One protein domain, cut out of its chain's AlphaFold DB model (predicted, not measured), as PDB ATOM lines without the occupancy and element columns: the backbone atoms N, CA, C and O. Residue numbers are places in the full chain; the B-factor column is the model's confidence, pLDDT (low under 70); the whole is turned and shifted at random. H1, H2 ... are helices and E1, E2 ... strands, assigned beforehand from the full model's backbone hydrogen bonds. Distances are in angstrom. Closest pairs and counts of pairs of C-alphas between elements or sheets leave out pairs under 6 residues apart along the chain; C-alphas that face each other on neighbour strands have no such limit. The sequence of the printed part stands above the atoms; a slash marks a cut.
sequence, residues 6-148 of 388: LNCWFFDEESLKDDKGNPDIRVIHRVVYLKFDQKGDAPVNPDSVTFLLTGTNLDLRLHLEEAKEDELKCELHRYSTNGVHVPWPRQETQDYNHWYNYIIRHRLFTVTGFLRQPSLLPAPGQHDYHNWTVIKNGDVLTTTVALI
ATOM      1  N   LEU A   6     186.196 199.837 208.904       91.38
ATOM      2  CA  LEU A   6     185.069 200.766 208.917       91.38
ATOM      3  C   LEU A   6     185.490 202.102 209.524       91.38
ATOM      4  O   LEU A   6     186.149 202.141 210.564       91.38
ATOM      5  N   ASN A   7     185.029 203.188 208.911       93.44
ATOM      6  CA  ASN A   7     185.128 204.524 209.488       93.44
ATOM      7  C   ASN A   7     183.998 204.706 210.501       93.44
ATOM      8  O   ASN A   7     182.821 204.674 210.137       93.44
ATOM      9  N   CYS A   8     184.351 204.912 211.765       95.38
ATOM     10  CA  CYS A   8     183.398 205.032 212.859       95.38
ATOM     11  C   CYS A   8     183.463 206.422 213.492       95.38
ATOM     12  O   CYS A   8     184.545 206.953 213.748       95.38
ATOM     13  N   TRP A   9     182.299 206.996 213.787       95.38
ATOM     14  CA  TRP A   9     182.193 208.164 214.657       95.38
ATOM     15  C   TRP A   9     182.396 207.729 216.102       95.38
ATOM     16  O   TRP A   9     181.560 207.018 216.654       95.38
ATOM     17  N   PHE A  10     183.508 208.138 216.704       94.88
ATOM     18  CA  PHE A  10     183.831 207.817 218.084       94.88
ATOM     19  C   PHE A  10     183.411 208.947 219.018       94.88
ATOM     20  O   PHE A  10     183.848 210.091 218.868       94.88
ATOM     21  N   PHE A  11     182.559 208.589 219.972       91.81
ATOM     22  CA  PHE A  11     182.114 209.393 221.097       91.81
ATOM     23  C   PHE A  11     183.000 209.035 222.286       91.81
ATOM     24  O   PHE A  11     182.800 208.029 222.974       91.81
ATOM     25  N   ASP A  12     184.043 209.838 222.442       85.94
ATOM     26  CA  ASP A  12     185.035 209.711 223.492       85.94
ATOM     27  C   ASP A  12     184.716 210.659 224.652       85.94
ATOM     28  O   ASP A  12     184.024 211.664 224.487       85.94
ATOM     29  N   GLU A  13     185.256 210.355 225.823       81.56
ATOM     30  CA  GLU A  13     185.110 211.151 227.032       81.56
ATOM     31  C   GLU A  13     186.482 211.351 227.672       81.56
ATOM     32  O   GLU A  13     187.219 210.394 227.921       81.56
ATOM     33  N   GLU A  14     186.807 212.602 227.978       75.31
ATOM     34  CA  GLU A  14     187.959 212.955 228.800       75.31
ATOM     35  C   GLU A  14     187.486 213.468 230.156       75.31
ATOM     36  O   GLU A  14     186.624 214.341 230.244       75.31
ATOM     37  N   SER A  15     188.077 212.920 231.217       70.00
ATOM     38  CA  SER A  15     187.900 213.408 232.580       70.00
ATOM     39  C   SER A  15     188.978 214.445 232.874       70.00
ATOM     40  O   SER A  15     190.174 214.144 232.914       70.00
ATOM     41  N   LEU A  16     188.544 215.690 233.041       70.69
ATOM     42  CA  LEU A  16     189.348 216.766 233.601       70.69
ATOM     43  C   LEU A  16     188.900 217.012 235.042       70.69
ATOM     44  O   LEU A  16     187.835 216.567 235.458       70.69
ATOM     45  N   LYS A  17     189.716 217.708 235.830       74.94
ATOM     46  CA  LYS A  17     189.290 218.204 237.143       74.94
ATOM     47  C   LYS A  17     188.937 219.680 237.001       74.94
ATOM     48  O   LYS A  17     189.741 220.429 236.451       74.94
ATOM     49  N   ASP A  18     187.761 220.072 237.481       74.06
ATOM     50  CA  ASP A  18     187.367 221.475 237.592       74.06
ATOM     51  C   ASP A  18     188.224 222.207 238.646       74.06
ATOM     52  O   ASP A  18     188.991 221.593 239.399       74.06
ATOM     53  N   ASP A  19     188.067 223.529 238.744       73.81
ATOM     54  CA  ASP A  19     188.795 224.374 239.708       73.81
ATOM     55  C   ASP A  19     188.547 223.986 241.184       73.81
ATOM     56  O   ASP A  19     189.252 224.445 242.085       73.81
ATOM     57  N   LYS A  20     187.541 223.146 241.455       76.62
ATOM     58  CA  LYS A  20     187.170 222.629 242.780       76.62
ATOM     59  C   LYS A  20     187.598 221.169 242.984       76.62
ATOM     60  O   LYS A  20     187.323 220.605 244.041       76.62
ATOM     61  N   GLY A  21     188.284 220.566 242.012       68.69
ATOM     62  CA  GLY A  21     188.747 219.181 242.044       68.69
ATOM     63  C   GLY A  21     187.682 218.131 241.708       68.69
ATOM     64  O   GLY A  21     187.978 216.939 241.830       68.69
ATOM     65  N   ASN A  22     186.478 218.531 241.287       73.06
ATOM     66  CA  ASN A  22     185.442 217.613 240.814       73.06
ATOM     67  C   ASN A  22     185.727 217.187 239.367       73.06
ATOM     68  O   ASN A  22     186.283 217.970 238.601       73.06
ATOM     69  N   PRO A  23     185.338 215.971 238.963       66.19
ATOM     70  CA  PRO A  23     185.441 215.549 237.571       66.19
ATOM     71  C   PRO A  23     184.524 216.390 236.665       66.19
ATOM     72  O   PRO A  23     183.312 216.434 236.868       66.19
ATOM     73  N   ASP A  24     185.112 217.007 235.647       74.56
ATOM     74  CA  ASP A  24     184.445 217.645 234.517       74.56
ATOM     75  C   ASP A  24     184.652 216.765 233.276       74.56
ATOM     76  O   ASP A  24     185.784 216.544 232.834       74.56
ATOM     77  N   ILE A  25     183.561 216.197 232.755       73.19
ATOM     78  CA  ILE A  25     183.602 215.248 231.638       73.19
ATOM     79  C   ILE A  25     183.387 216.017 230.342       73.19
ATOM     80  O   ILE A  25     182.305 216.550 230.086       73.19
ATOM     81  N   ARG A  26     184.406 216.030 229.485       79.12
ATOM     82  CA  ARG A  26     184.319 216.616 228.148       79.12
ATOM     83  C   ARG A  26     184.114 215.522 227.115       79.12
ATOM     84  O   ARG A  26     184.928 214.611 226.997       79.12
ATOM     85  N   VAL A  27     183.043 215.651 226.338       82.00
ATOM     86  CA  VAL A  27     182.766 214.759 225.209       82.00
ATOM     87  C   VAL A  27     183.589 215.203 224.001       82.00
ATOM     88  O   VAL A  27     183.569 216.375 223.618       82.00
ATOM     89  N   ILE A  28     184.316 214.265 223.399       84.12
ATOM     90  CA  ILE A  28     185.152 214.478 222.219       84.12
ATOM     91  C   ILE A  28     184.613 213.614 221.088       84.12
ATOM     92  O   ILE A  28     184.430 212.408 221.233       84.12
ATOM     93  N   HIS A  29     184.400 214.234 219.931       85.88
ATOM     94  CA  HIS A  29     183.946 213.539 218.732       85.88
ATOM     95  C   HIS A  29     185.074 213.494 217.706       85.88
ATOM     96  O   HIS A  29     185.616 214.535 217.332       85.88
ATOM     97  N   ARG A  30     185.419 212.293 217.236       90.56
ATOM     98  CA  ARG A  30     186.422 212.105 216.179       90.56
ATOM     99  C   ARG A  30     186.131 210.875 215.337       90.56
ATOM    100  O   ARG A  30     185.459 209.950 215.781       90.56
ATOM    101  N   VAL A  31     186.652 210.866 214.116       92.00
ATOM    102  CA  VAL A  31     186.606 209.683 213.252       92.00
ATOM    103  C   VAL A  31     187.731 208.740 213.662       92.00
ATOM    104  O   VAL A  31     188.856 209.183 213.878       92.00
ATOM    105  N   VAL A  32     187.416 207.454 213.784       94.19
ATOM    106  CA  VAL A  32     188.373 206.383 214.086       94.19
ATOM    107  C   VAL A  32     188.181 205.226 213.115       94.19
ATOM    108  O   VAL A  32     187.126 205.104 212.486       94.19
ATOM    109  N   TYR A  33     189.179 204.352 213.019       92.81
ATOM    110  CA  TYR A  33     189.118 203.171 212.160       92.81
ATOM    111  C   TYR A  33     188.875 201.917 212.991       92.81
ATOM    112  O   TYR A  33     189.679 201.584 213.858       92.81
ATOM    113  N   LEU A  34     187.790 201.199 212.710       92.69
ATOM    114  CA  LEU A  34     187.563 199.847 213.211       92.69
ATOM    115  C   LEU A  34     188.118 198.856 212.187       92.69
ATOM    116  O   LEU A  34     187.576 198.741 211.093       92.69
ATOM    117  N   LYS A  35     189.216 198.178 212.513       90.00
ATOM    118  CA  LYS A  35     189.990 197.349 211.578       90.00
ATOM    119  C   LYS A  35     189.826 195.861 211.880       90.00
ATOM    120  O   LYS A  35     189.943 195.464 213.038       90.00
ATOM    121  N   PHE A  36     189.608 195.042 210.852       86.06
ATOM    122  CA  PHE A  36     189.394 193.595 210.972       86.06
ATOM    123  C   PHE A  36     190.642 192.801 210.545       86.06
ATOM    124  O   PHE A  36     190.655 192.243 209.450       86.06
ATOM    125  N   ASP A  37     191.679 192.740 211.386       70.44
ATOM    126  CA  ASP A  37     193.004 192.224 210.988       70.44
ATOM    127  C   ASP A  37     193.682 191.314 212.025       70.44
ATOM    128  O   ASP A  37     193.223 191.159 213.161       70.44
ATOM    129  N   GLN A  38     194.802 190.698 211.622       60.06
ATOM    130  CA  GLN A  38     195.684 189.960 212.525       60.06
ATOM    131  C   GLN A  38     196.638 190.926 213.252       60.06
ATOM    132  O   GLN A  38     196.961 192.022 212.796       60.06
ATOM    133  N   LYS A  39     197.078 190.542 214.454       55.31
ATOM    134  CA  LYS A  39     197.942 191.371 215.309       55.31
ATOM    135  C   LYS A  39     199.274 191.672 214.597       55.31
ATOM    136  O   LYS A  39     200.093 190.770 214.463       55.31
ATOM    137  N   GLY A  40     199.506 192.929 214.201       56.34
ATOM    138  CA  GLY A  40     200.764 193.383 213.580       56.34
ATOM    139  C   GLY A  40     200.611 194.203 212.294       56.34
ATOM    140  O   GLY A  40     201.590 194.798 211.852       56.34
ATOM    141  N   ASP A  41     199.408 194.277 211.719       64.12
ATOM    142  CA  ASP A  41     199.176 195.038 210.489       64.12
ATOM    143  C   ASP A  41     199.207 196.558 210.724       64.12
ATOM    144  O   ASP A  41     198.657 197.063 211.707       64.12
ATOM    145  N   ALA A  42     199.810 197.303 209.789       63.47
ATOM    146  CA  ALA A  42     199.948 198.758 209.880       63.47
ATOM    147  C   ALA A  42     198.580 199.460 210.041       63.47
ATOM    148  O   ALA A  42     197.600 199.018 209.428       63.47
ATOM    149  N   PRO A  43     198.483 200.539 210.843       67.50
ATOM    150  CA  PRO A  43     197.242 201.293 210.994       67.50
ATOM    151  C   PRO A  43     196.769 201.834 209.639       67.50
ATOM    152  O   PRO A  43     197.583 202.213 208.799       67.50
ATOM    153  N   VAL A  44     195.448 201.874 209.432       73.00
ATOM    154  CA  VAL A  44     194.843 202.361 208.173       73.00
ATOM    155  C   VAL A  44     195.209 203.828 207.930       73.00
ATOM    156  O   VAL A  44     195.464 204.236 206.801       73.00
ATOM    157  N   ASN A  45     195.275 204.605 209.011       80.25
ATOM    158  CA  ASN A  45     195.742 205.979 209.013       80.25
ATOM    159  C   ASN A  45     196.591 206.210 210.280       80.25
ATOM    160  O   ASN A  45     196.055 206.062 211.379       80.25
ATOM    161  N   PRO A  46     197.884 206.560 210.154       79.31
ATOM    162  CA  PRO A  46     198.778 206.757 211.298       79.31
ATOM    163  C   PRO A  46     198.417 207.973 212.164       79.31
ATOM    164  O   PRO A  46     198.819 208.022 213.321       79.31
ATOM    165  N   ASP A  47     197.634 208.922 211.644       85.38
ATOM    166  CA  ASP A  47     197.211 210.127 212.369       85.38
ATOM    167  C   ASP A  47     195.841 209.960 213.052       85.38
ATOM    168  O   ASP A  47     195.317 210.894 213.662       85.38
ATOM    169  N   SER A  48     195.236 208.772 212.959       87.44
ATOM    170  CA  SER A  48     193.926 208.461 213.530       87.44
ATOM    171  C   SER A  48     194.011 207.302 214.514       87.44
ATOM    172  O   SER A  48     194.837 206.404 214.383       87.44
ATOM    173  N   VAL A  49     193.108 207.289 215.495       91.62
ATOM    174  CA  VAL A  49     192.944 206.137 216.391       91.62
ATOM    175  C   VAL A  49     192.459 204.934 215.582       91.62
ATOM    176  O   VAL A  49     191.560 205.064 214.743       91.62
ATOM    177  N   THR A  50     193.033 203.764 215.860       92.50
ATOM    178  CA  THR A  50     192.625 202.486 215.270       92.50
ATOM    179  C   THR A  50     192.173 201.516 216.359       92.50
ATOM    180  O   THR A  50     192.946 201.163 217.245       92.50
ATOM    181  N   PHE A  51     190.937 201.035 216.268       93.06
ATOM    182  CA  PHE A  51     190.438 199.887 217.022       93.06
ATOM    183  C   PHE A  51     190.724 198.624 216.212       93.06
ATOM    184  O   PHE A  51     190.044 198.333 215.229       93.06
ATOM    185  N   LEU A  52     191.755 197.883 216.607       90.94
ATOM    186  CA  LEU A  52     192.110 196.616 215.982       90.94
ATOM    187  C   LEU A  52     191.265 195.502 216.601       90.94
ATOM    188  O   LEU A  52     191.439 195.175 217.775       90.94
ATOM    189  N   LEU A  53     190.365 194.912 215.817       90.06
ATOM    190  CA  LEU A  53     189.583 193.752 216.227       90.06
ATOM    191  C   LEU A  53     190.415 192.486 216.065       90.06
ATOM    192  O   LEU A  53     190.584 191.960 214.970       90.06
ATOM    193  N   THR A  54     190.909 191.998 217.192       79.94
ATOM    194  CA  THR A  54     191.608 190.723 217.323       79.94
ATOM    195  C   THR A  54     190.682 189.701 217.975       79.94
ATOM    196  O   THR A  54     189.905 190.042 218.862       79.94
ATOM    197  N   GLY A  55     190.747 188.441 217.560       70.38
ATOM    198  CA  GLY A  55     189.973 187.360 218.178       70.38
ATOM    199  C   GLY A  55     189.251 186.484 217.160       70.38
ATOM    200  O   GLY A  55     188.819 186.946 216.111       70.38
ATOM    201  N   THR A  56     189.146 185.195 217.479       66.19
ATOM    202  CA  THR A  56     188.605 184.158 216.582       66.19
ATOM    203  C   THR A  56     187.214 183.666 216.978       66.19
ATOM    204  O   THR A  56     186.611 182.905 216.232       66.19
ATOM    205  N   ASN A  57     186.711 184.054 218.155       76.81
ATOM    206  CA  ASN A  57     185.477 183.483 218.709       76.81
ATOM    207  C   ASN A  57     184.214 184.126 218.129       76.81
ATOM    208  O   ASN A  57     183.229 183.432 217.908       76.81
ATOM    209  N   LEU A  58     184.250 185.438 217.886       88.88
ATOM    210  CA  LEU A  58     183.168 186.185 217.254       88.88
ATOM    211  C   LEU A  58     183.731 187.042 216.131       88.88
ATOM    212  O   LEU A  58     184.547 187.932 216.371       88.88
ATOM    213  N   ASP A  59     183.257 186.788 214.917       88.75
ATOM    214  CA  ASP A  59     183.606 187.581 213.748       88.75
ATOM    215  C   ASP A  59     182.447 188.511 213.382       88.75
ATOM    216  O   ASP A  59     181.432 188.095 212.820       88.75
ATOM    217  N   LEU A  60     182.613 189.798 213.691       90.94
ATOM    218  CA  LEU A  60     181.624 190.830 213.382       90.94
ATOM    219  C   LEU A  60     181.340 190.938 211.874       90.94
ATOM    220  O   LEU A  60     180.224 191.298 211.498       90.94
ATOM    221  N   ARG A  61     182.290 190.575 210.999       89.00
ATOM    222  CA  ARG A  61     182.126 190.670 209.536       89.00
ATOM    223  C   ARG A  61     180.997 189.783 209.023       89.00
ATOM    224  O   ARG A  61     180.255 190.211 208.141       89.00
ATOM    225  N   LEU A  62     180.797 188.614 209.638       89.75
ATOM    226  CA  LEU A  62     179.718 187.676 209.290       89.75
ATOM    227  C   LEU A  62     178.323 188.289 209.496       89.75
ATOM    228  O   LEU A  62     177.335 187.869 208.899       89.75
ATOM    229  N   HIS A  63     178.224 189.328 210.328       91.31
ATOM    230  CA  HIS A  63     176.971 190.026 210.595       91.31
ATOM    231  C   HIS A  63     176.740 191.227 209.667       91.31
ATOM    232  O   HIS A  63     175.649 191.806 209.716       91.31
ATOM    233  N   LEU A  64     177.702 191.550 208.795       90.25
ATOM    234  CA  LEU A  64     177.690 192.701 207.883       90.25
ATOM    235  C   LEU A  64     177.647 192.319 206.391       90.25
ATOM    236  O   LEU A  64     177.546 193.210 205.555       90.25
ATOM    237  N   GLU A  65     177.691 191.026 206.047       76.31
ATOM    238  CA  GLU A  65     177.902 190.513 204.676       76.31
ATOM    239  C   GLU A  65     176.934 191.040 203.602       76.31
ATOM    240  O   GLU A  65     177.262 191.042 202.418       76.31
ATOM    241  N   GLU A  66     175.742 191.487 203.999       76.25
ATOM    242  CA  GLU A  66     174.700 191.978 203.091       76.25
ATOM    243  C   GLU A  66     174.934 193.431 202.610       76.25
ATOM    244  O   GLU A  66     174.147 193.924 201.801       76.25
ATOM    245  N   ALA A  67     175.971 194.125 203.097       84.19
ATOM    246  CA  ALA A  67     176.225 195.545 202.830       84.19
ATOM    247  C   ALA A  67     177.638 195.813 202.285       84.19
ATOM    248  O   ALA A  67     178.592 195.087 202.575       84.19
ATOM    249  N   LYS A  68     177.777 196.897 201.515       85.31
ATOM    250  CA  LYS A  68     179.089 197.453 201.149       85.31
ATOM    251  C   LYS A  68     179.605 198.394 202.239       85.31
ATOM    252  O   LYS A  68     178.826 198.922 203.026       85.31
ATOM    253  N   GLU A  69     180.916 198.627 202.271       83.25
ATOM    254  CA  GLU A  69     181.563 199.489 203.273       83.25
ATOM    255  C   GLU A  69     180.983 200.914 203.295       83.25
ATOM    256  O   GLU A  69     180.715 201.457 204.361       83.25
ATOM    257  N   ASP A  70     180.716 201.493 202.123       86.44
ATOM    258  CA  ASP A  70     180.180 202.848 201.950       86.44
ATOM    259  C   ASP A  70     178.703 202.993 202.356       86.44
ATOM    260  O   ASP A  70     178.222 204.102 202.589       86.44
ATOM    261  N   GLU A  71     177.981 201.879 202.485       90.94
ATOM    262  CA  GLU A  71     176.578 201.845 202.907       90.94
ATOM    263  C   GLU A  71     176.424 201.755 204.437       90.94
ATOM    264  O   GLU A  71     175.310 201.880 204.960       90.94
ATOM    265  N   LEU A  72     177.525 201.528 205.162       94.44
ATOM    266  CA  LEU A  72     177.534 201.301 206.603       94.44
ATOM    267  C   LEU A  72     177.834 202.587 207.371       94.44
ATOM    268  O   LEU A  72     178.852 203.246 207.174       94.44
ATOM    269  N   LYS A  73     176.960 202.916 208.325       96.06
ATOM    270  CA  LYS A  73     177.202 203.987 209.298       96.06
ATOM    271  C   LYS A  73     177.641 203.372 210.615       96.06
ATOM    272  O   LYS A  73     176.850 202.660 211.229       96.06
ATOM    273  N   CYS A  74     178.868 203.652 211.038       96.62
ATOM    274  CA  CYS A  74     179.430 203.127 212.277       96.62
ATOM    275  C   CYS A  74     179.577 204.220 213.343       96.62
ATOM    276  O   CYS A  74     180.071 205.315 213.070       96.62
ATOM    277  N   GLU A  75     179.190 203.892 214.568       96.88
ATOM    278  CA  GLU A  75     179.386 204.686 215.776       96.88
ATOM    279  C   GLU A  75     180.072 203.821 216.838       96.88
ATOM    280  O   GLU A  75     179.768 202.635 216.974       96.88
ATOM    281  N   LEU A  76     180.985 204.419 217.595       96.19
ATOM    282  CA  LEU A  76     181.673 203.817 218.732       96.19
ATOM    283  C   LEU A  76     181.522 204.736 219.940       96.19
ATOM    284  O   LEU A  76     181.648 205.948 219.809       96.19
ATOM    285  N   HIS A  77     181.302 204.170 221.116       94.12
ATOM    286  CA  HIS A  77     181.090 204.912 222.357       94.12
ATOM    287  C   HIS A  77     181.918 204.279 223.466       94.12
ATOM    288  O   HIS A  77     181.953 203.049 223.570       94.12
ATOM    289  N   ARG A  78     182.551 205.085 224.326       91.06
ATOM    290  CA  ARG A  78     183.029 204.553 225.612       91.06
ATOM    291  C   ARG A  78     181.854 204.038 226.430       91.06
ATOM    292  O   ARG A  78     180.770 204.613 226.407       91.06
ATOM    293  N   TYR A  79     182.079 202.957 227.165       89.62
ATOM    294  CA  TYR A  79     181.072 202.387 228.046       89.62
ATOM    295  C   TYR A  79     181.590 202.294 229.480       89.62
ATOM    296  O   TYR A  79     182.543 201.569 229.763       89.62
ATOM    297  N   SER A  80     180.940 203.028 230.383       85.81
ATOM    298  CA  SER A  80     181.165 202.943 231.829       85.81
ATOM    299  C   SER A  80     180.329 201.809 232.414       85.81
ATOM    300  O   SER A  80     179.110 201.770 232.238       85.81
ATOM    301  N   THR A  81     180.965 200.920 233.169       84.19
ATOM    302  CA  THR A  81     180.300 199.846 233.916       84.19
ATOM    303  C   THR A  81     179.801 200.307 235.281       84.19
ATOM    304  O   THR A  81     179.314 199.505 236.078       84.19
ATOM    305  N   ASN A  82     179.917 201.606 235.573       76.56
ATOM    306  CA  ASN A  82     179.519 202.220 236.836       76.56
ATOM    307  C   ASN A  82     180.169 201.562 238.062       76.56
ATOM    308  O   ASN A  82     179.530 201.392 239.098       76.56
ATOM    309  N   GLY A  83     181.438 201.167 237.929       74.12
ATOM    310  CA  GLY A  83     182.200 200.524 239.001       74.12
ATOM    311  C   GLY A  83     181.888 199.034 239.190       74.12
ATOM    312  O   GLY A  83     182.421 198.403 240.102       74.12
ATOM    313  N   VAL A  84     181.039 198.440 238.341       77.44
ATOM    314  CA  VAL A  84     180.814 196.991 238.331       77.44
ATOM    315  C   VAL A  84     181.943 196.332 237.548       77.44
ATOM    316  O   VAL A  84     182.034 196.450 236.324       77.44
ATOM    317  N   HIS A  85     182.804 195.612 238.261       76.25
ATOM    318  CA  HIS A  85     183.939 194.906 237.678       76.25
ATOM    319  C   HIS A  85     183.788 193.412 237.941       76.25
ATOM    320  O   HIS A  85     184.024 192.928 239.047       76.25
ATOM    321  N   VAL A  86     183.353 192.689 236.913       75.62
ATOM    322  CA  VAL A  86     183.215 191.232 236.947       75.62
ATOM    323  C   VAL A  86     184.203 190.647 235.941       75.62
ATOM    324  O   VAL A  86     184.271 191.156 234.818       75.62
ATOM    325  N   PRO A  87     184.975 189.610 236.314       75.19
ATOM    326  CA  PRO A  87     185.822 188.901 235.366       75.19
ATOM    327  C   PRO A  87     184.990 188.396 234.189       75.19
ATOM    328  O   PRO A  87     183.957 187.752 234.381       75.19
ATOM    329  N   TRP A  88     185.441 188.685 232.972       78.12
ATOM    330  CA  TRP A  88     184.812 188.126 231.784       78.12
ATOM    331  C   TRP A  88     185.334 186.697 231.568       78.12
ATOM    332  O   TRP A  88     186.535 186.469 231.743       78.12
ATOM    333  N   PRO A  89     184.486 185.715 231.213       74.50
ATOM    334  CA  PRO A  89     184.936 184.336 231.024       74.50
ATOM    335  C   PRO A  89     186.077 184.203 230.000       74.50
ATOM    336  O   PRO A  89     186.168 184.980 229.051       74.50
ATOM    337  N   ARG A  90     186.915 183.166 230.177       65.06
ATOM    338  CA  ARG A  90     188.121 182.853 229.367       65.06
ATOM    339  C   ARG A  90     189.318 183.795 229.576       65.06
ATOM    340  O   ARG A  90     190.043 184.092 228.630       65.06
ATOM    341  N   GLN A  91     189.540 184.241 230.811       62.31
ATOM    342  CA  GLN A  91     190.679 185.083 231.188       62.31
ATOM    343  C   GLN A  91     191.632 184.338 232.138       62.31
ATOM    344  O   GLN A  91     191.172 183.649 233.049       62.31
ATOM    345  N   GLU A  92     192.946 184.468 231.916       54.62
ATOM    346  CA  GLU A  92     194.004 183.847 232.737       54.62
ATOM    347  C   GLU A  92     194.426 184.720 233.945       54.62
ATOM    348  O   GLU A  92     195.055 184.216 234.873       54.62
ATOM    349  N   THR A  93     194.036 186.002 233.992       52.41
ATOM    350  CA  THR A  93     194.435 186.987 235.026       52.41
ATOM    351  C   THR A  93     193.297 187.946 235.419       52.41
ATOM    352  O   THR A  93     192.350 188.153 234.661       52.41
ATOM    353  N   GLN A  94     193.373 188.518 236.634       54.34
ATOM    354  CA  GLN A  94     192.419 189.471 237.248       54.34
ATOM    355  C   GLN A  94     192.436 190.866 236.583       54.34
ATOM    356  O   GLN A  94     192.621 191.889 237.238       54.34
ATOM    357  N   ASP A  95     192.232 190.908 235.275       59.03
ATOM    358  CA  ASP A  95     192.475 192.096 234.467       59.03
ATOM    359  C   ASP A  95     191.156 192.810 234.139       59.03
ATOM    360  O   ASP A  95     190.226 192.246 233.546       59.03
ATOM    361  N   TYR A  96     191.080 194.072 234.558       74.56
ATOM    362  CA  TYR A  96     189.996 195.004 234.262       74.56
ATOM    363  C   TYR A  96     189.859 195.200 232.745       74.56
ATOM    364  O   TYR A  96     190.841 195.177 232.009       74.56
ATOM    365  N   ASN A  97     188.632 195.372 232.252       81.88
ATOM    366  CA  ASN A  97     188.374 195.550 230.824       81.88
ATOM    367  C   ASN A  97     187.833 196.954 230.562       81.88
ATOM    368  O   ASN A  97     186.855 197.360 231.190       81.88
ATOM    369  N   HIS A  98     188.417 197.648 229.586       87.81
ATOM    370  CA  HIS A  98     187.785 198.819 228.993       87.81
ATOM    371  C   HIS A  98     186.745 198.357 227.969       87.81
ATOM    372  O   HIS A  98     187.012 197.473 227.145       87.81
ATOM    373  N   TRP A  99     185.556 198.946 228.038       91.00
ATOM    374  CA  TRP A  99     184.414 198.566 227.220       91.00
ATOM    375  C   TRP A  99     184.065 199.674 226.238       91.00
ATOM    376  O   TRP A  99     184.026 200.854 226.593       91.00
ATOM    377  N   TYR A 100     183.758 199.270 225.010       94.06
ATOM    378  CA  TYR A 100     183.302 200.175 223.967       94.06
ATOM    379  C   TYR A 100     182.038 199.609 223.338       94.06
ATOM    380  O   TYR A 100     182.034 198.475 222.861       94.06
ATOM    381  N   ASN A 101     180.956 200.382 223.339       96.25
ATOM    382  CA  ASN A 101     179.762 200.027 222.589       96.25
ATOM    383  C   ASN A 101     179.958 200.427 221.126       96.25
ATOM    384  O   ASN A 101     180.428 201.527 220.848       96.25
ATOM    385  N   TYR A 102     179.586 199.555 220.196       96.94
ATOM    386  CA  TYR A 102     179.547 199.895 218.778       96.94
ATOM    387  C   TYR A 102     178.121 199.787 218.253       96.94
ATOM    388  O   TYR A 102     177.368 198.915 218.683       96.94
ATOM    389  N   ILE A 103     177.769 200.646 217.298       97.50
ATOM    390  CA  ILE A 103     176.492 200.618 216.587       97.50
ATOM    391  C   ILE A 103     176.776 200.780 215.097       97.50
ATOM    392  O   ILE A 103     177.335 201.782 214.663       97.50
ATOM    393  N   ILE A 104     176.375 199.794 214.305       97.00
ATOM    394  CA  ILE A 104     176.506 199.782 212.853       97.00
ATOM    395  C   ILE A 104     175.105 199.732 212.250       97.00
ATOM    396  O   ILE A 104     174.342 198.793 212.491       97.00
ATOM    397  N   ARG A 105     174.761 200.752 211.462       96.12
ATOM    398  CA  ARG A 105     173.457 200.890 210.810       96.12
ATOM    399  C   ARG A 105     173.589 200.720 209.304       96.12
ATOM    400  O   ARG A 105     174.435 201.349 208.671       96.12
ATOM    401  N   HIS A 106     172.693 199.916 208.752       94.38
ATOM    402  CA  HIS A 106     172.448 199.742 207.329       94.38
ATOM    403  C   HIS A 106     170.945 199.915 207.061       94.38
ATOM    404  O   HIS A 106     170.126 199.842 207.975       94.38
ATOM    405  N   ARG A 107     170.545 200.094 205.797       91.25
ATOM    406  CA  ARG A 107     169.118 200.199 205.437       91.25
ATOM    407  C   ARG A 107     168.315 198.925 205.742       91.25
ATOM    408  O   ARG A 107     167.107 199.003 205.897       91.25
ATOM    409  N   LEU A 108     168.974 197.760 205.777       92.62
ATOM    410  CA  LEU A 108     168.323 196.456 205.982       92.62
ATOM    411  C   LEU A 108     168.527 195.880 207.386       92.62
ATOM    412  O   LEU A 108     167.859 194.919 207.747       92.62
ATOM    413  N   PHE A 109     169.470 196.405 208.166       95.62
ATOM    414  CA  PHE A 109     169.778 195.849 209.476       95.62
ATOM    415  C   PHE A 109     170.468 196.865 210.383       95.62
ATOM    416  O   PHE A 109     171.137 197.788 209.918       95.62
ATOM    417  N   THR A 110     170.384 196.617 211.685       97.38
ATOM    418  CA  THR A 110     171.201 197.289 212.700       97.38
ATOM    419  C   THR A 110     171.944 196.233 213.501       97.38
ATOM    420  O   THR A 110     171.353 195.241 213.927       97.38
ATOM    421  N   VAL A 111     173.241 196.447 213.704       97.56
ATOM    422  CA  VAL A 111     174.097 195.616 214.554       97.56
ATOM    423  C   VAL A 111     174.652 196.498 215.664       97.56
ATOM    424  O   VAL A 111     175.133 197.593 215.408       97.56
ATOM    425  N   THR A 112     174.590 196.034 216.901       98.12
ATOM    426  CA  THR A 112     175.168 196.697 218.070       98.12
ATOM    427  C   THR A 112     175.864 195.665 218.938       98.12
ATOM    428  O   THR A 112     175.602 194.470 218.814       98.12
ATOM    429  N   GLY A 113     176.748 196.089 219.824       96.69
ATOM    430  CA  GLY A 113     177.432 195.153 220.697       96.69
ATOM    431  C   GLY A 113     178.513 195.807 221.525       96.69
ATOM    432  O   GLY A 113     178.505 197.022 221.727       96.69
ATOM    433  N   PHE A 114     179.440 194.983 221.999       95.69
ATOM    434  CA  PHE A 114     180.549 195.440 222.821       95.69
ATOM    435  C   PHE A 114     181.889 194.929 222.317       95.69
ATOM    436  O   PHE A 114     182.071 193.733 222.068       95.69
ATOM    437  N   LEU A 115     182.831 195.861 222.227       94.25
ATOM    438  CA  LEU A 115     184.253 195.586 222.133       94.25
ATOM    439  C   LEU A 115     184.852 195.635 223.532       94.25
ATOM    440  O   LEU A 115     184.484 196.468 224.365       94.25
ATOM    441  N   ARG A 116     185.804 194.743 223.758       89.94
ATOM    442  CA  ARG A 116     186.517 194.586 225.015       89.94
ATOM    443  C   ARG A 116     188.001 194.801 224.784       89.94
ATOM    444  O   ARG A 116     188.575 194.163 223.903       89.94
ATOM    445  N   GLN A 117     188.615 195.655 225.588       89.06
ATOM    446  CA  GLN A 117     190.060 195.843 225.644       89.06
ATOM    447  C   GLN A 117     190.560 195.425 227.032       89.06
ATOM    448  O   GLN A 117     190.294 196.132 228.008       89.06
ATOM    449  N   PRO A 118     191.275 194.295 227.146       82.56
ATOM    450  CA  PRO A 118     191.901 193.896 228.399       82.56
ATOM    451  C   PRO A 118     192.930 194.935 228.861       82.56
ATOM    452  O   PRO A 118     193.707 195.449 228.053       82.56
ATOM    453  N   SER A 119     192.949 195.218 230.159       77.25
ATOM    454  CA  SER A 119     193.922 196.086 230.814       77.25
ATOM    455  C   SER A 119     194.703 195.296 231.854       77.25
ATOM    456  O   SER A 119     194.118 194.581 232.657       77.25
ATOM    457  N   LEU A 120     196.023 195.473 231.869       71.75
ATOM    458  CA  LEU A 120     196.900 194.909 232.903       71.75
ATOM    459  C   LEU A 120     196.830 195.698 234.224       71.75
ATOM    460  O   LEU A 120     197.485 195.343 235.201       71.75
ATOM    461  N   LEU A 121     196.104 196.821 234.238       70.88
ATOM    462  CA  LEU A 121     195.898 197.635 235.429       70.88
ATOM    463  C   LEU A 121     194.697 197.107 236.229       70.88
ATOM    464  O   LEU A 121     193.715 196.662 235.631       70.88
ATOM    465  N   PRO A 122     194.730 197.192 237.572       68.94
ATOM    466  CA  PRO A 122     193.581 196.835 238.393       68.94
ATOM    467  C   PRO A 122     192.411 197.790 238.138       68.94
ATOM    468  O   PRO A 122     192.595 198.945 237.741       68.94
ATOM    469  N   ALA A 123     191.196 197.315 238.410       68.44
ATOM    470  CA  ALA A 123     190.005 198.143 238.292       68.44
ATOM    471  C   ALA A 123     190.086 199.363 239.234       68.44
ATOM    472  O   ALA A 123     190.503 199.210 240.386       68.44
ATOM    473  N   PRO A 124     189.656 200.560 238.796       66.19
ATOM    474  CA  PRO A 124     189.792 201.790 239.578       66.19
ATOM    475  C   PRO A 124     188.934 201.819 240.857       66.19
ATOM    476  O   PRO A 124     189.101 202.722 241.674       66.19
ATOM    477  N   GLY A 125     188.013 200.863 241.046       65.00
ATOM    478  CA  GLY A 125     187.140 200.781 242.228       65.00
ATOM    479  C   GLY A 125     186.139 201.938 242.350       65.00
ATOM    480  O   GLY A 125     185.491 202.092 243.381       65.00
ATOM    481  N   GLN A 126     186.033 202.759 241.304       68.56
ATOM    482  CA  GLN A 126     185.148 203.911 241.138       68.56
ATOM    483  C   GLN A 126     184.565 203.864 239.716       68.56
ATOM    484  O   GLN A 126     184.975 203.023 238.916       68.56
ATOM    485  N   HIS A 127     183.617 204.747 239.381       66.88
ATOM    486  CA  HIS A 127     183.104 204.812 238.008       66.88
ATOM    487  C   HIS A 127     184.241 205.029 237.000       66.88
ATOM    488  O   HIS A 127     185.131 205.847 237.236       66.88
ATOM    489  N   ASP A 128     184.176 204.339 235.858       70.88
ATOM    490  CA  ASP A 128     185.240 204.340 234.848       70.88
ATOM    491  C   ASP A 128     185.552 205.750 234.330       70.88
ATOM    492  O   ASP A 128     186.712 206.069 234.065       70.88
ATOM    493  N   TYR A 129     184.543 206.631 234.294       65.44
ATOM    494  CA  TYR A 129     184.721 208.015 233.866       65.44
ATOM    495  C   TYR A 129     185.636 208.843 234.763       65.44
ATOM    496  O   TYR A 129     186.217 209.815 234.293       65.44
ATOM    497  N   HIS A 130     185.845 208.463 236.025       64.75
ATOM    498  CA  HIS A 130     186.819 209.151 236.874       64.75
ATOM    499  C   HIS A 130     188.264 208.876 236.456       64.75
ATOM    500  O   HIS A 130     189.145 209.673 236.778       64.75
ATOM    501  N   ASN A 131     188.515 207.773 235.746       67.75
ATOM    502  CA  ASN A 131     189.855 207.324 235.386       67.75
ATOM    503  C   ASN A 131     189.947 206.936 233.903       67.75
ATOM    504  O   ASN A 131     190.549 205.922 233.540       67.75
ATOM    505  N   TRP A 132     189.326 207.740 233.036       73.81
ATOM    506  CA  TRP A 132     189.434 207.546 231.599       73.81
ATOM    507  C   TRP A 132     190.885 207.700 231.140       73.81
ATOM    508  O   TRP A 132     191.483 208.769 231.242       73.81
ATOM    509  N   THR A 133     191.448 206.627 230.582       76.50
ATOM    510  CA  THR A 133     192.740 206.690 229.894       76.50
ATOM    511  C   THR A 133     192.611 207.596 228.675       76.50
ATOM    512  O   THR A 133     191.661 207.476 227.899       76.50
ATOM    513  N   VAL A 134     193.543 208.533 228.511       82.75
ATOM    514  CA  VAL A 134     193.562 209.424 227.344       82.75
ATOM    515  C   VAL A 134     193.946 208.604 226.114       82.75
ATOM    516  O   VAL A 134     195.017 208.000 226.100       82.75
ATOM    517  N   ILE A 135     193.089 208.601 225.090       87.00
ATOM    518  CA  ILE A 135     193.361 207.962 223.794       87.00
ATOM    519  C   ILE A 135     193.887 209.047 222.846       87.00
ATOM    520  O   ILE A 135     193.197 210.027 222.557       87.00
ATOM    521  N   LYS A 136     195.108 208.906 222.348       87.94
ATOM    522  CA  LYS A 136     195.753 209.881 221.463       87.94
ATOM    523  C   LYS A 136     195.609 209.475 220.004       87.94
ATOM    524  O   LYS A 136     195.443 208.309 219.666       87.94
ATOM    525  N   ASN A 137     195.668 210.463 219.118       86.12
ATOM    526  CA  ASN A 137     195.738 210.199 217.685       86.12
ATOM    527  C   ASN A 137     196.982 209.353 217.367       86.12
ATOM    528  O   ASN A 137     198.049 209.600 217.926       86.12
ATOM    529  N   GLY A 138     196.811 208.352 216.503       86.06
ATOM    530  CA  GLY A 138     197.825 207.341 216.197       86.06
ATOM    531  C   GLY A 138     197.843 206.132 217.137       86.06
ATOM    532  O   GLY A 138     198.531 205.155 216.842       86.06
ATOM    533  N   ASP A 139     197.067 206.139 218.229       89.44
ATOM    534  CA  ASP A 139     196.963 204.974 219.109       89.44
ATOM    535  C   ASP A 139     196.269 203.797 218.407       89.44
ATOM    536  O   ASP A 139     195.252 203.950 217.719       89.44
ATOM    537  N   VAL A 140     196.792 202.592 218.648       90.25
ATOM    538  CA  VAL A 140     196.200 201.330 218.191       90.25
ATOM    539  C   VAL A 140     195.695 200.547 219.400       90.25
ATOM    540  O   VAL A 140     196.472 199.984 220.173       90.25
ATOM    541  N   LEU A 141     194.376 200.494 219.557       89.81
ATOM    542  CA  LEU A 141     193.700 199.788 220.639       89.81
ATOM    543  C   LEU A 141     193.373 198.367 220.184       89.81
ATOM    544  O   LEU A 141     192.557 198.157 219.289       89.81
ATOM    545  N   THR A 142     194.019 197.377 220.798       89.81
ATOM    546  CA  THR A 142     193.734 195.959 220.533       89.81
ATOM    547  C   THR A 142     192.482 195.554 221.302       89.81
ATOM    548  O   THR A 142     192.477 195.555 222.531       89.81
ATOM    549  N   THR A 143     191.425 195.198 220.581       91.25
ATOM    550  CA  THR A 143     190.113 194.878 221.148       91.25
ATOM    551  C   THR A 143     189.597 193.535 220.636       91.25
ATOM    552  O   THR A 143     190.038 193.048 219.600       91.25
ATOM    553  N   THR A 144     188.675 192.918 221.369       91.12
ATOM    554  CA  THR A 144     187.976 191.677 220.997       91.12
ATOM    555  C   THR A 144     186.470 191.910 221.035       91.12
ATOM    556  O   THR A 144     185.994 192.616 221.923       91.12
ATOM    557  N   VAL A 145     185.705 191.289 220.138       93.12
ATOM    558  CA  VAL A 145     184.235 191.338 220.193       93.12
ATOM    559  C   VAL A 145     183.741 190.418 221.308       93.12
ATOM    560  O   VAL A 145     184.022 189.224 221.284       93.12
ATOM    561  N   ALA A 146     183.008 190.971 222.275       92.56
ATOM    562  CA  ALA A 146     182.460 190.219 223.408       92.56
ATOM    563  C   ALA A 146     180.995 189.812 223.188       92.56
ATOM    564  O   ALA A 146     180.553 188.745 223.616       92.56
ATOM    565  N   LEU A 147     180.235 190.678 222.516       93.94
ATOM    566  CA  LEU A 147     178.809 190.504 222.281       93.94
ATOM    567  C   LEU A 147     178.415 191.159 220.964       93.94
ATOM    568  O   LEU A 147     178.814 192.294 220.705       93.94
ATOM    569  N   ILE A 148     177.572 190.472 220.197       96.56
ATOM    570  CA  ILE A 148     176.911 190.987 218.997       96.56
ATOM    571  C   ILE A 148     175.404 190.854 219.193       96.56
ATOM    572  O   ILE A 148     174.922 189.801 219.592       96.56
TER     573      ILE A 148
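Overview. This is residues 6 to 148 of the 388 residues of an uncharacterized protein of Salarias fasciatus (UniProt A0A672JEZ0). A closed barrel of seven strands makes the core; its long hairpin E1 and E2 runs on past the ring at one end, where H2 sits, and H1 packs on the outside. The 143 printed residues hold, in chain order, E1 E2 E3 H1 E4 E5 E6 H2 E7, mostly strand, with under half of the residues in named elements. Round the mixed ring run E1 E2 E3 E7 E6 E5 E4 and back to E1. The whole is compact, radius of gyration of the C-alphas 15.8 A, spanning 50 by 35 by 30 A.

Along the chain. Find C-alpha 6 at (185.069, 200.766, 208.917); E1 runs from there to 17, 33.4 A. E2, residues 23 to 35, 32.1 A, bends by 68 degrees at 31. Then come E3, 50 to 53; H1, 60 to 63; E4, 73 to 79; E5, 97 to 105, 25.5 A; E6, 110 to 118, 26.2 A; H2, 128 to 131; and E7, 140 to 148, ending at (176.911, 190.987, 218.997).

Arrangement. Look for antiparallel pairs at N 10 and O 30 in hairpin E1 and E2, 2.8 A. E4, E5 and E6 form a meander, each strand the antiparallel neighbour of the one before: N 75 and O 103, 2.8 A; N 115 and O 100, 2.8 A. E7 is antiparallel to E6, N 144 and O 116, 2.8 A. Parallel pairs are E2 and E3, N 51 and O 33, 2.8 A; E3 and E7, N 141 and O 50, 2.8 A; E4 and E1, N 11 and O 76, 2.8 A. H1 lies outside the barrel, height over the sheet 7.3 A; H2 is at the sheet's level, 2.6 A. Both helices are too short for an O i to N i+4 pair; in each the one O i to N i+3 pair is within range.

Size, cuts and confidence. The C-alphas of Lys 20 and Glu 66 are farthest apart, 51.7 A. The printed part has no cut; E2 to E3 and E4 to E5 are long links. Low pLDDT includes residues 38 to 43, 90 to 95 and 122 to 127.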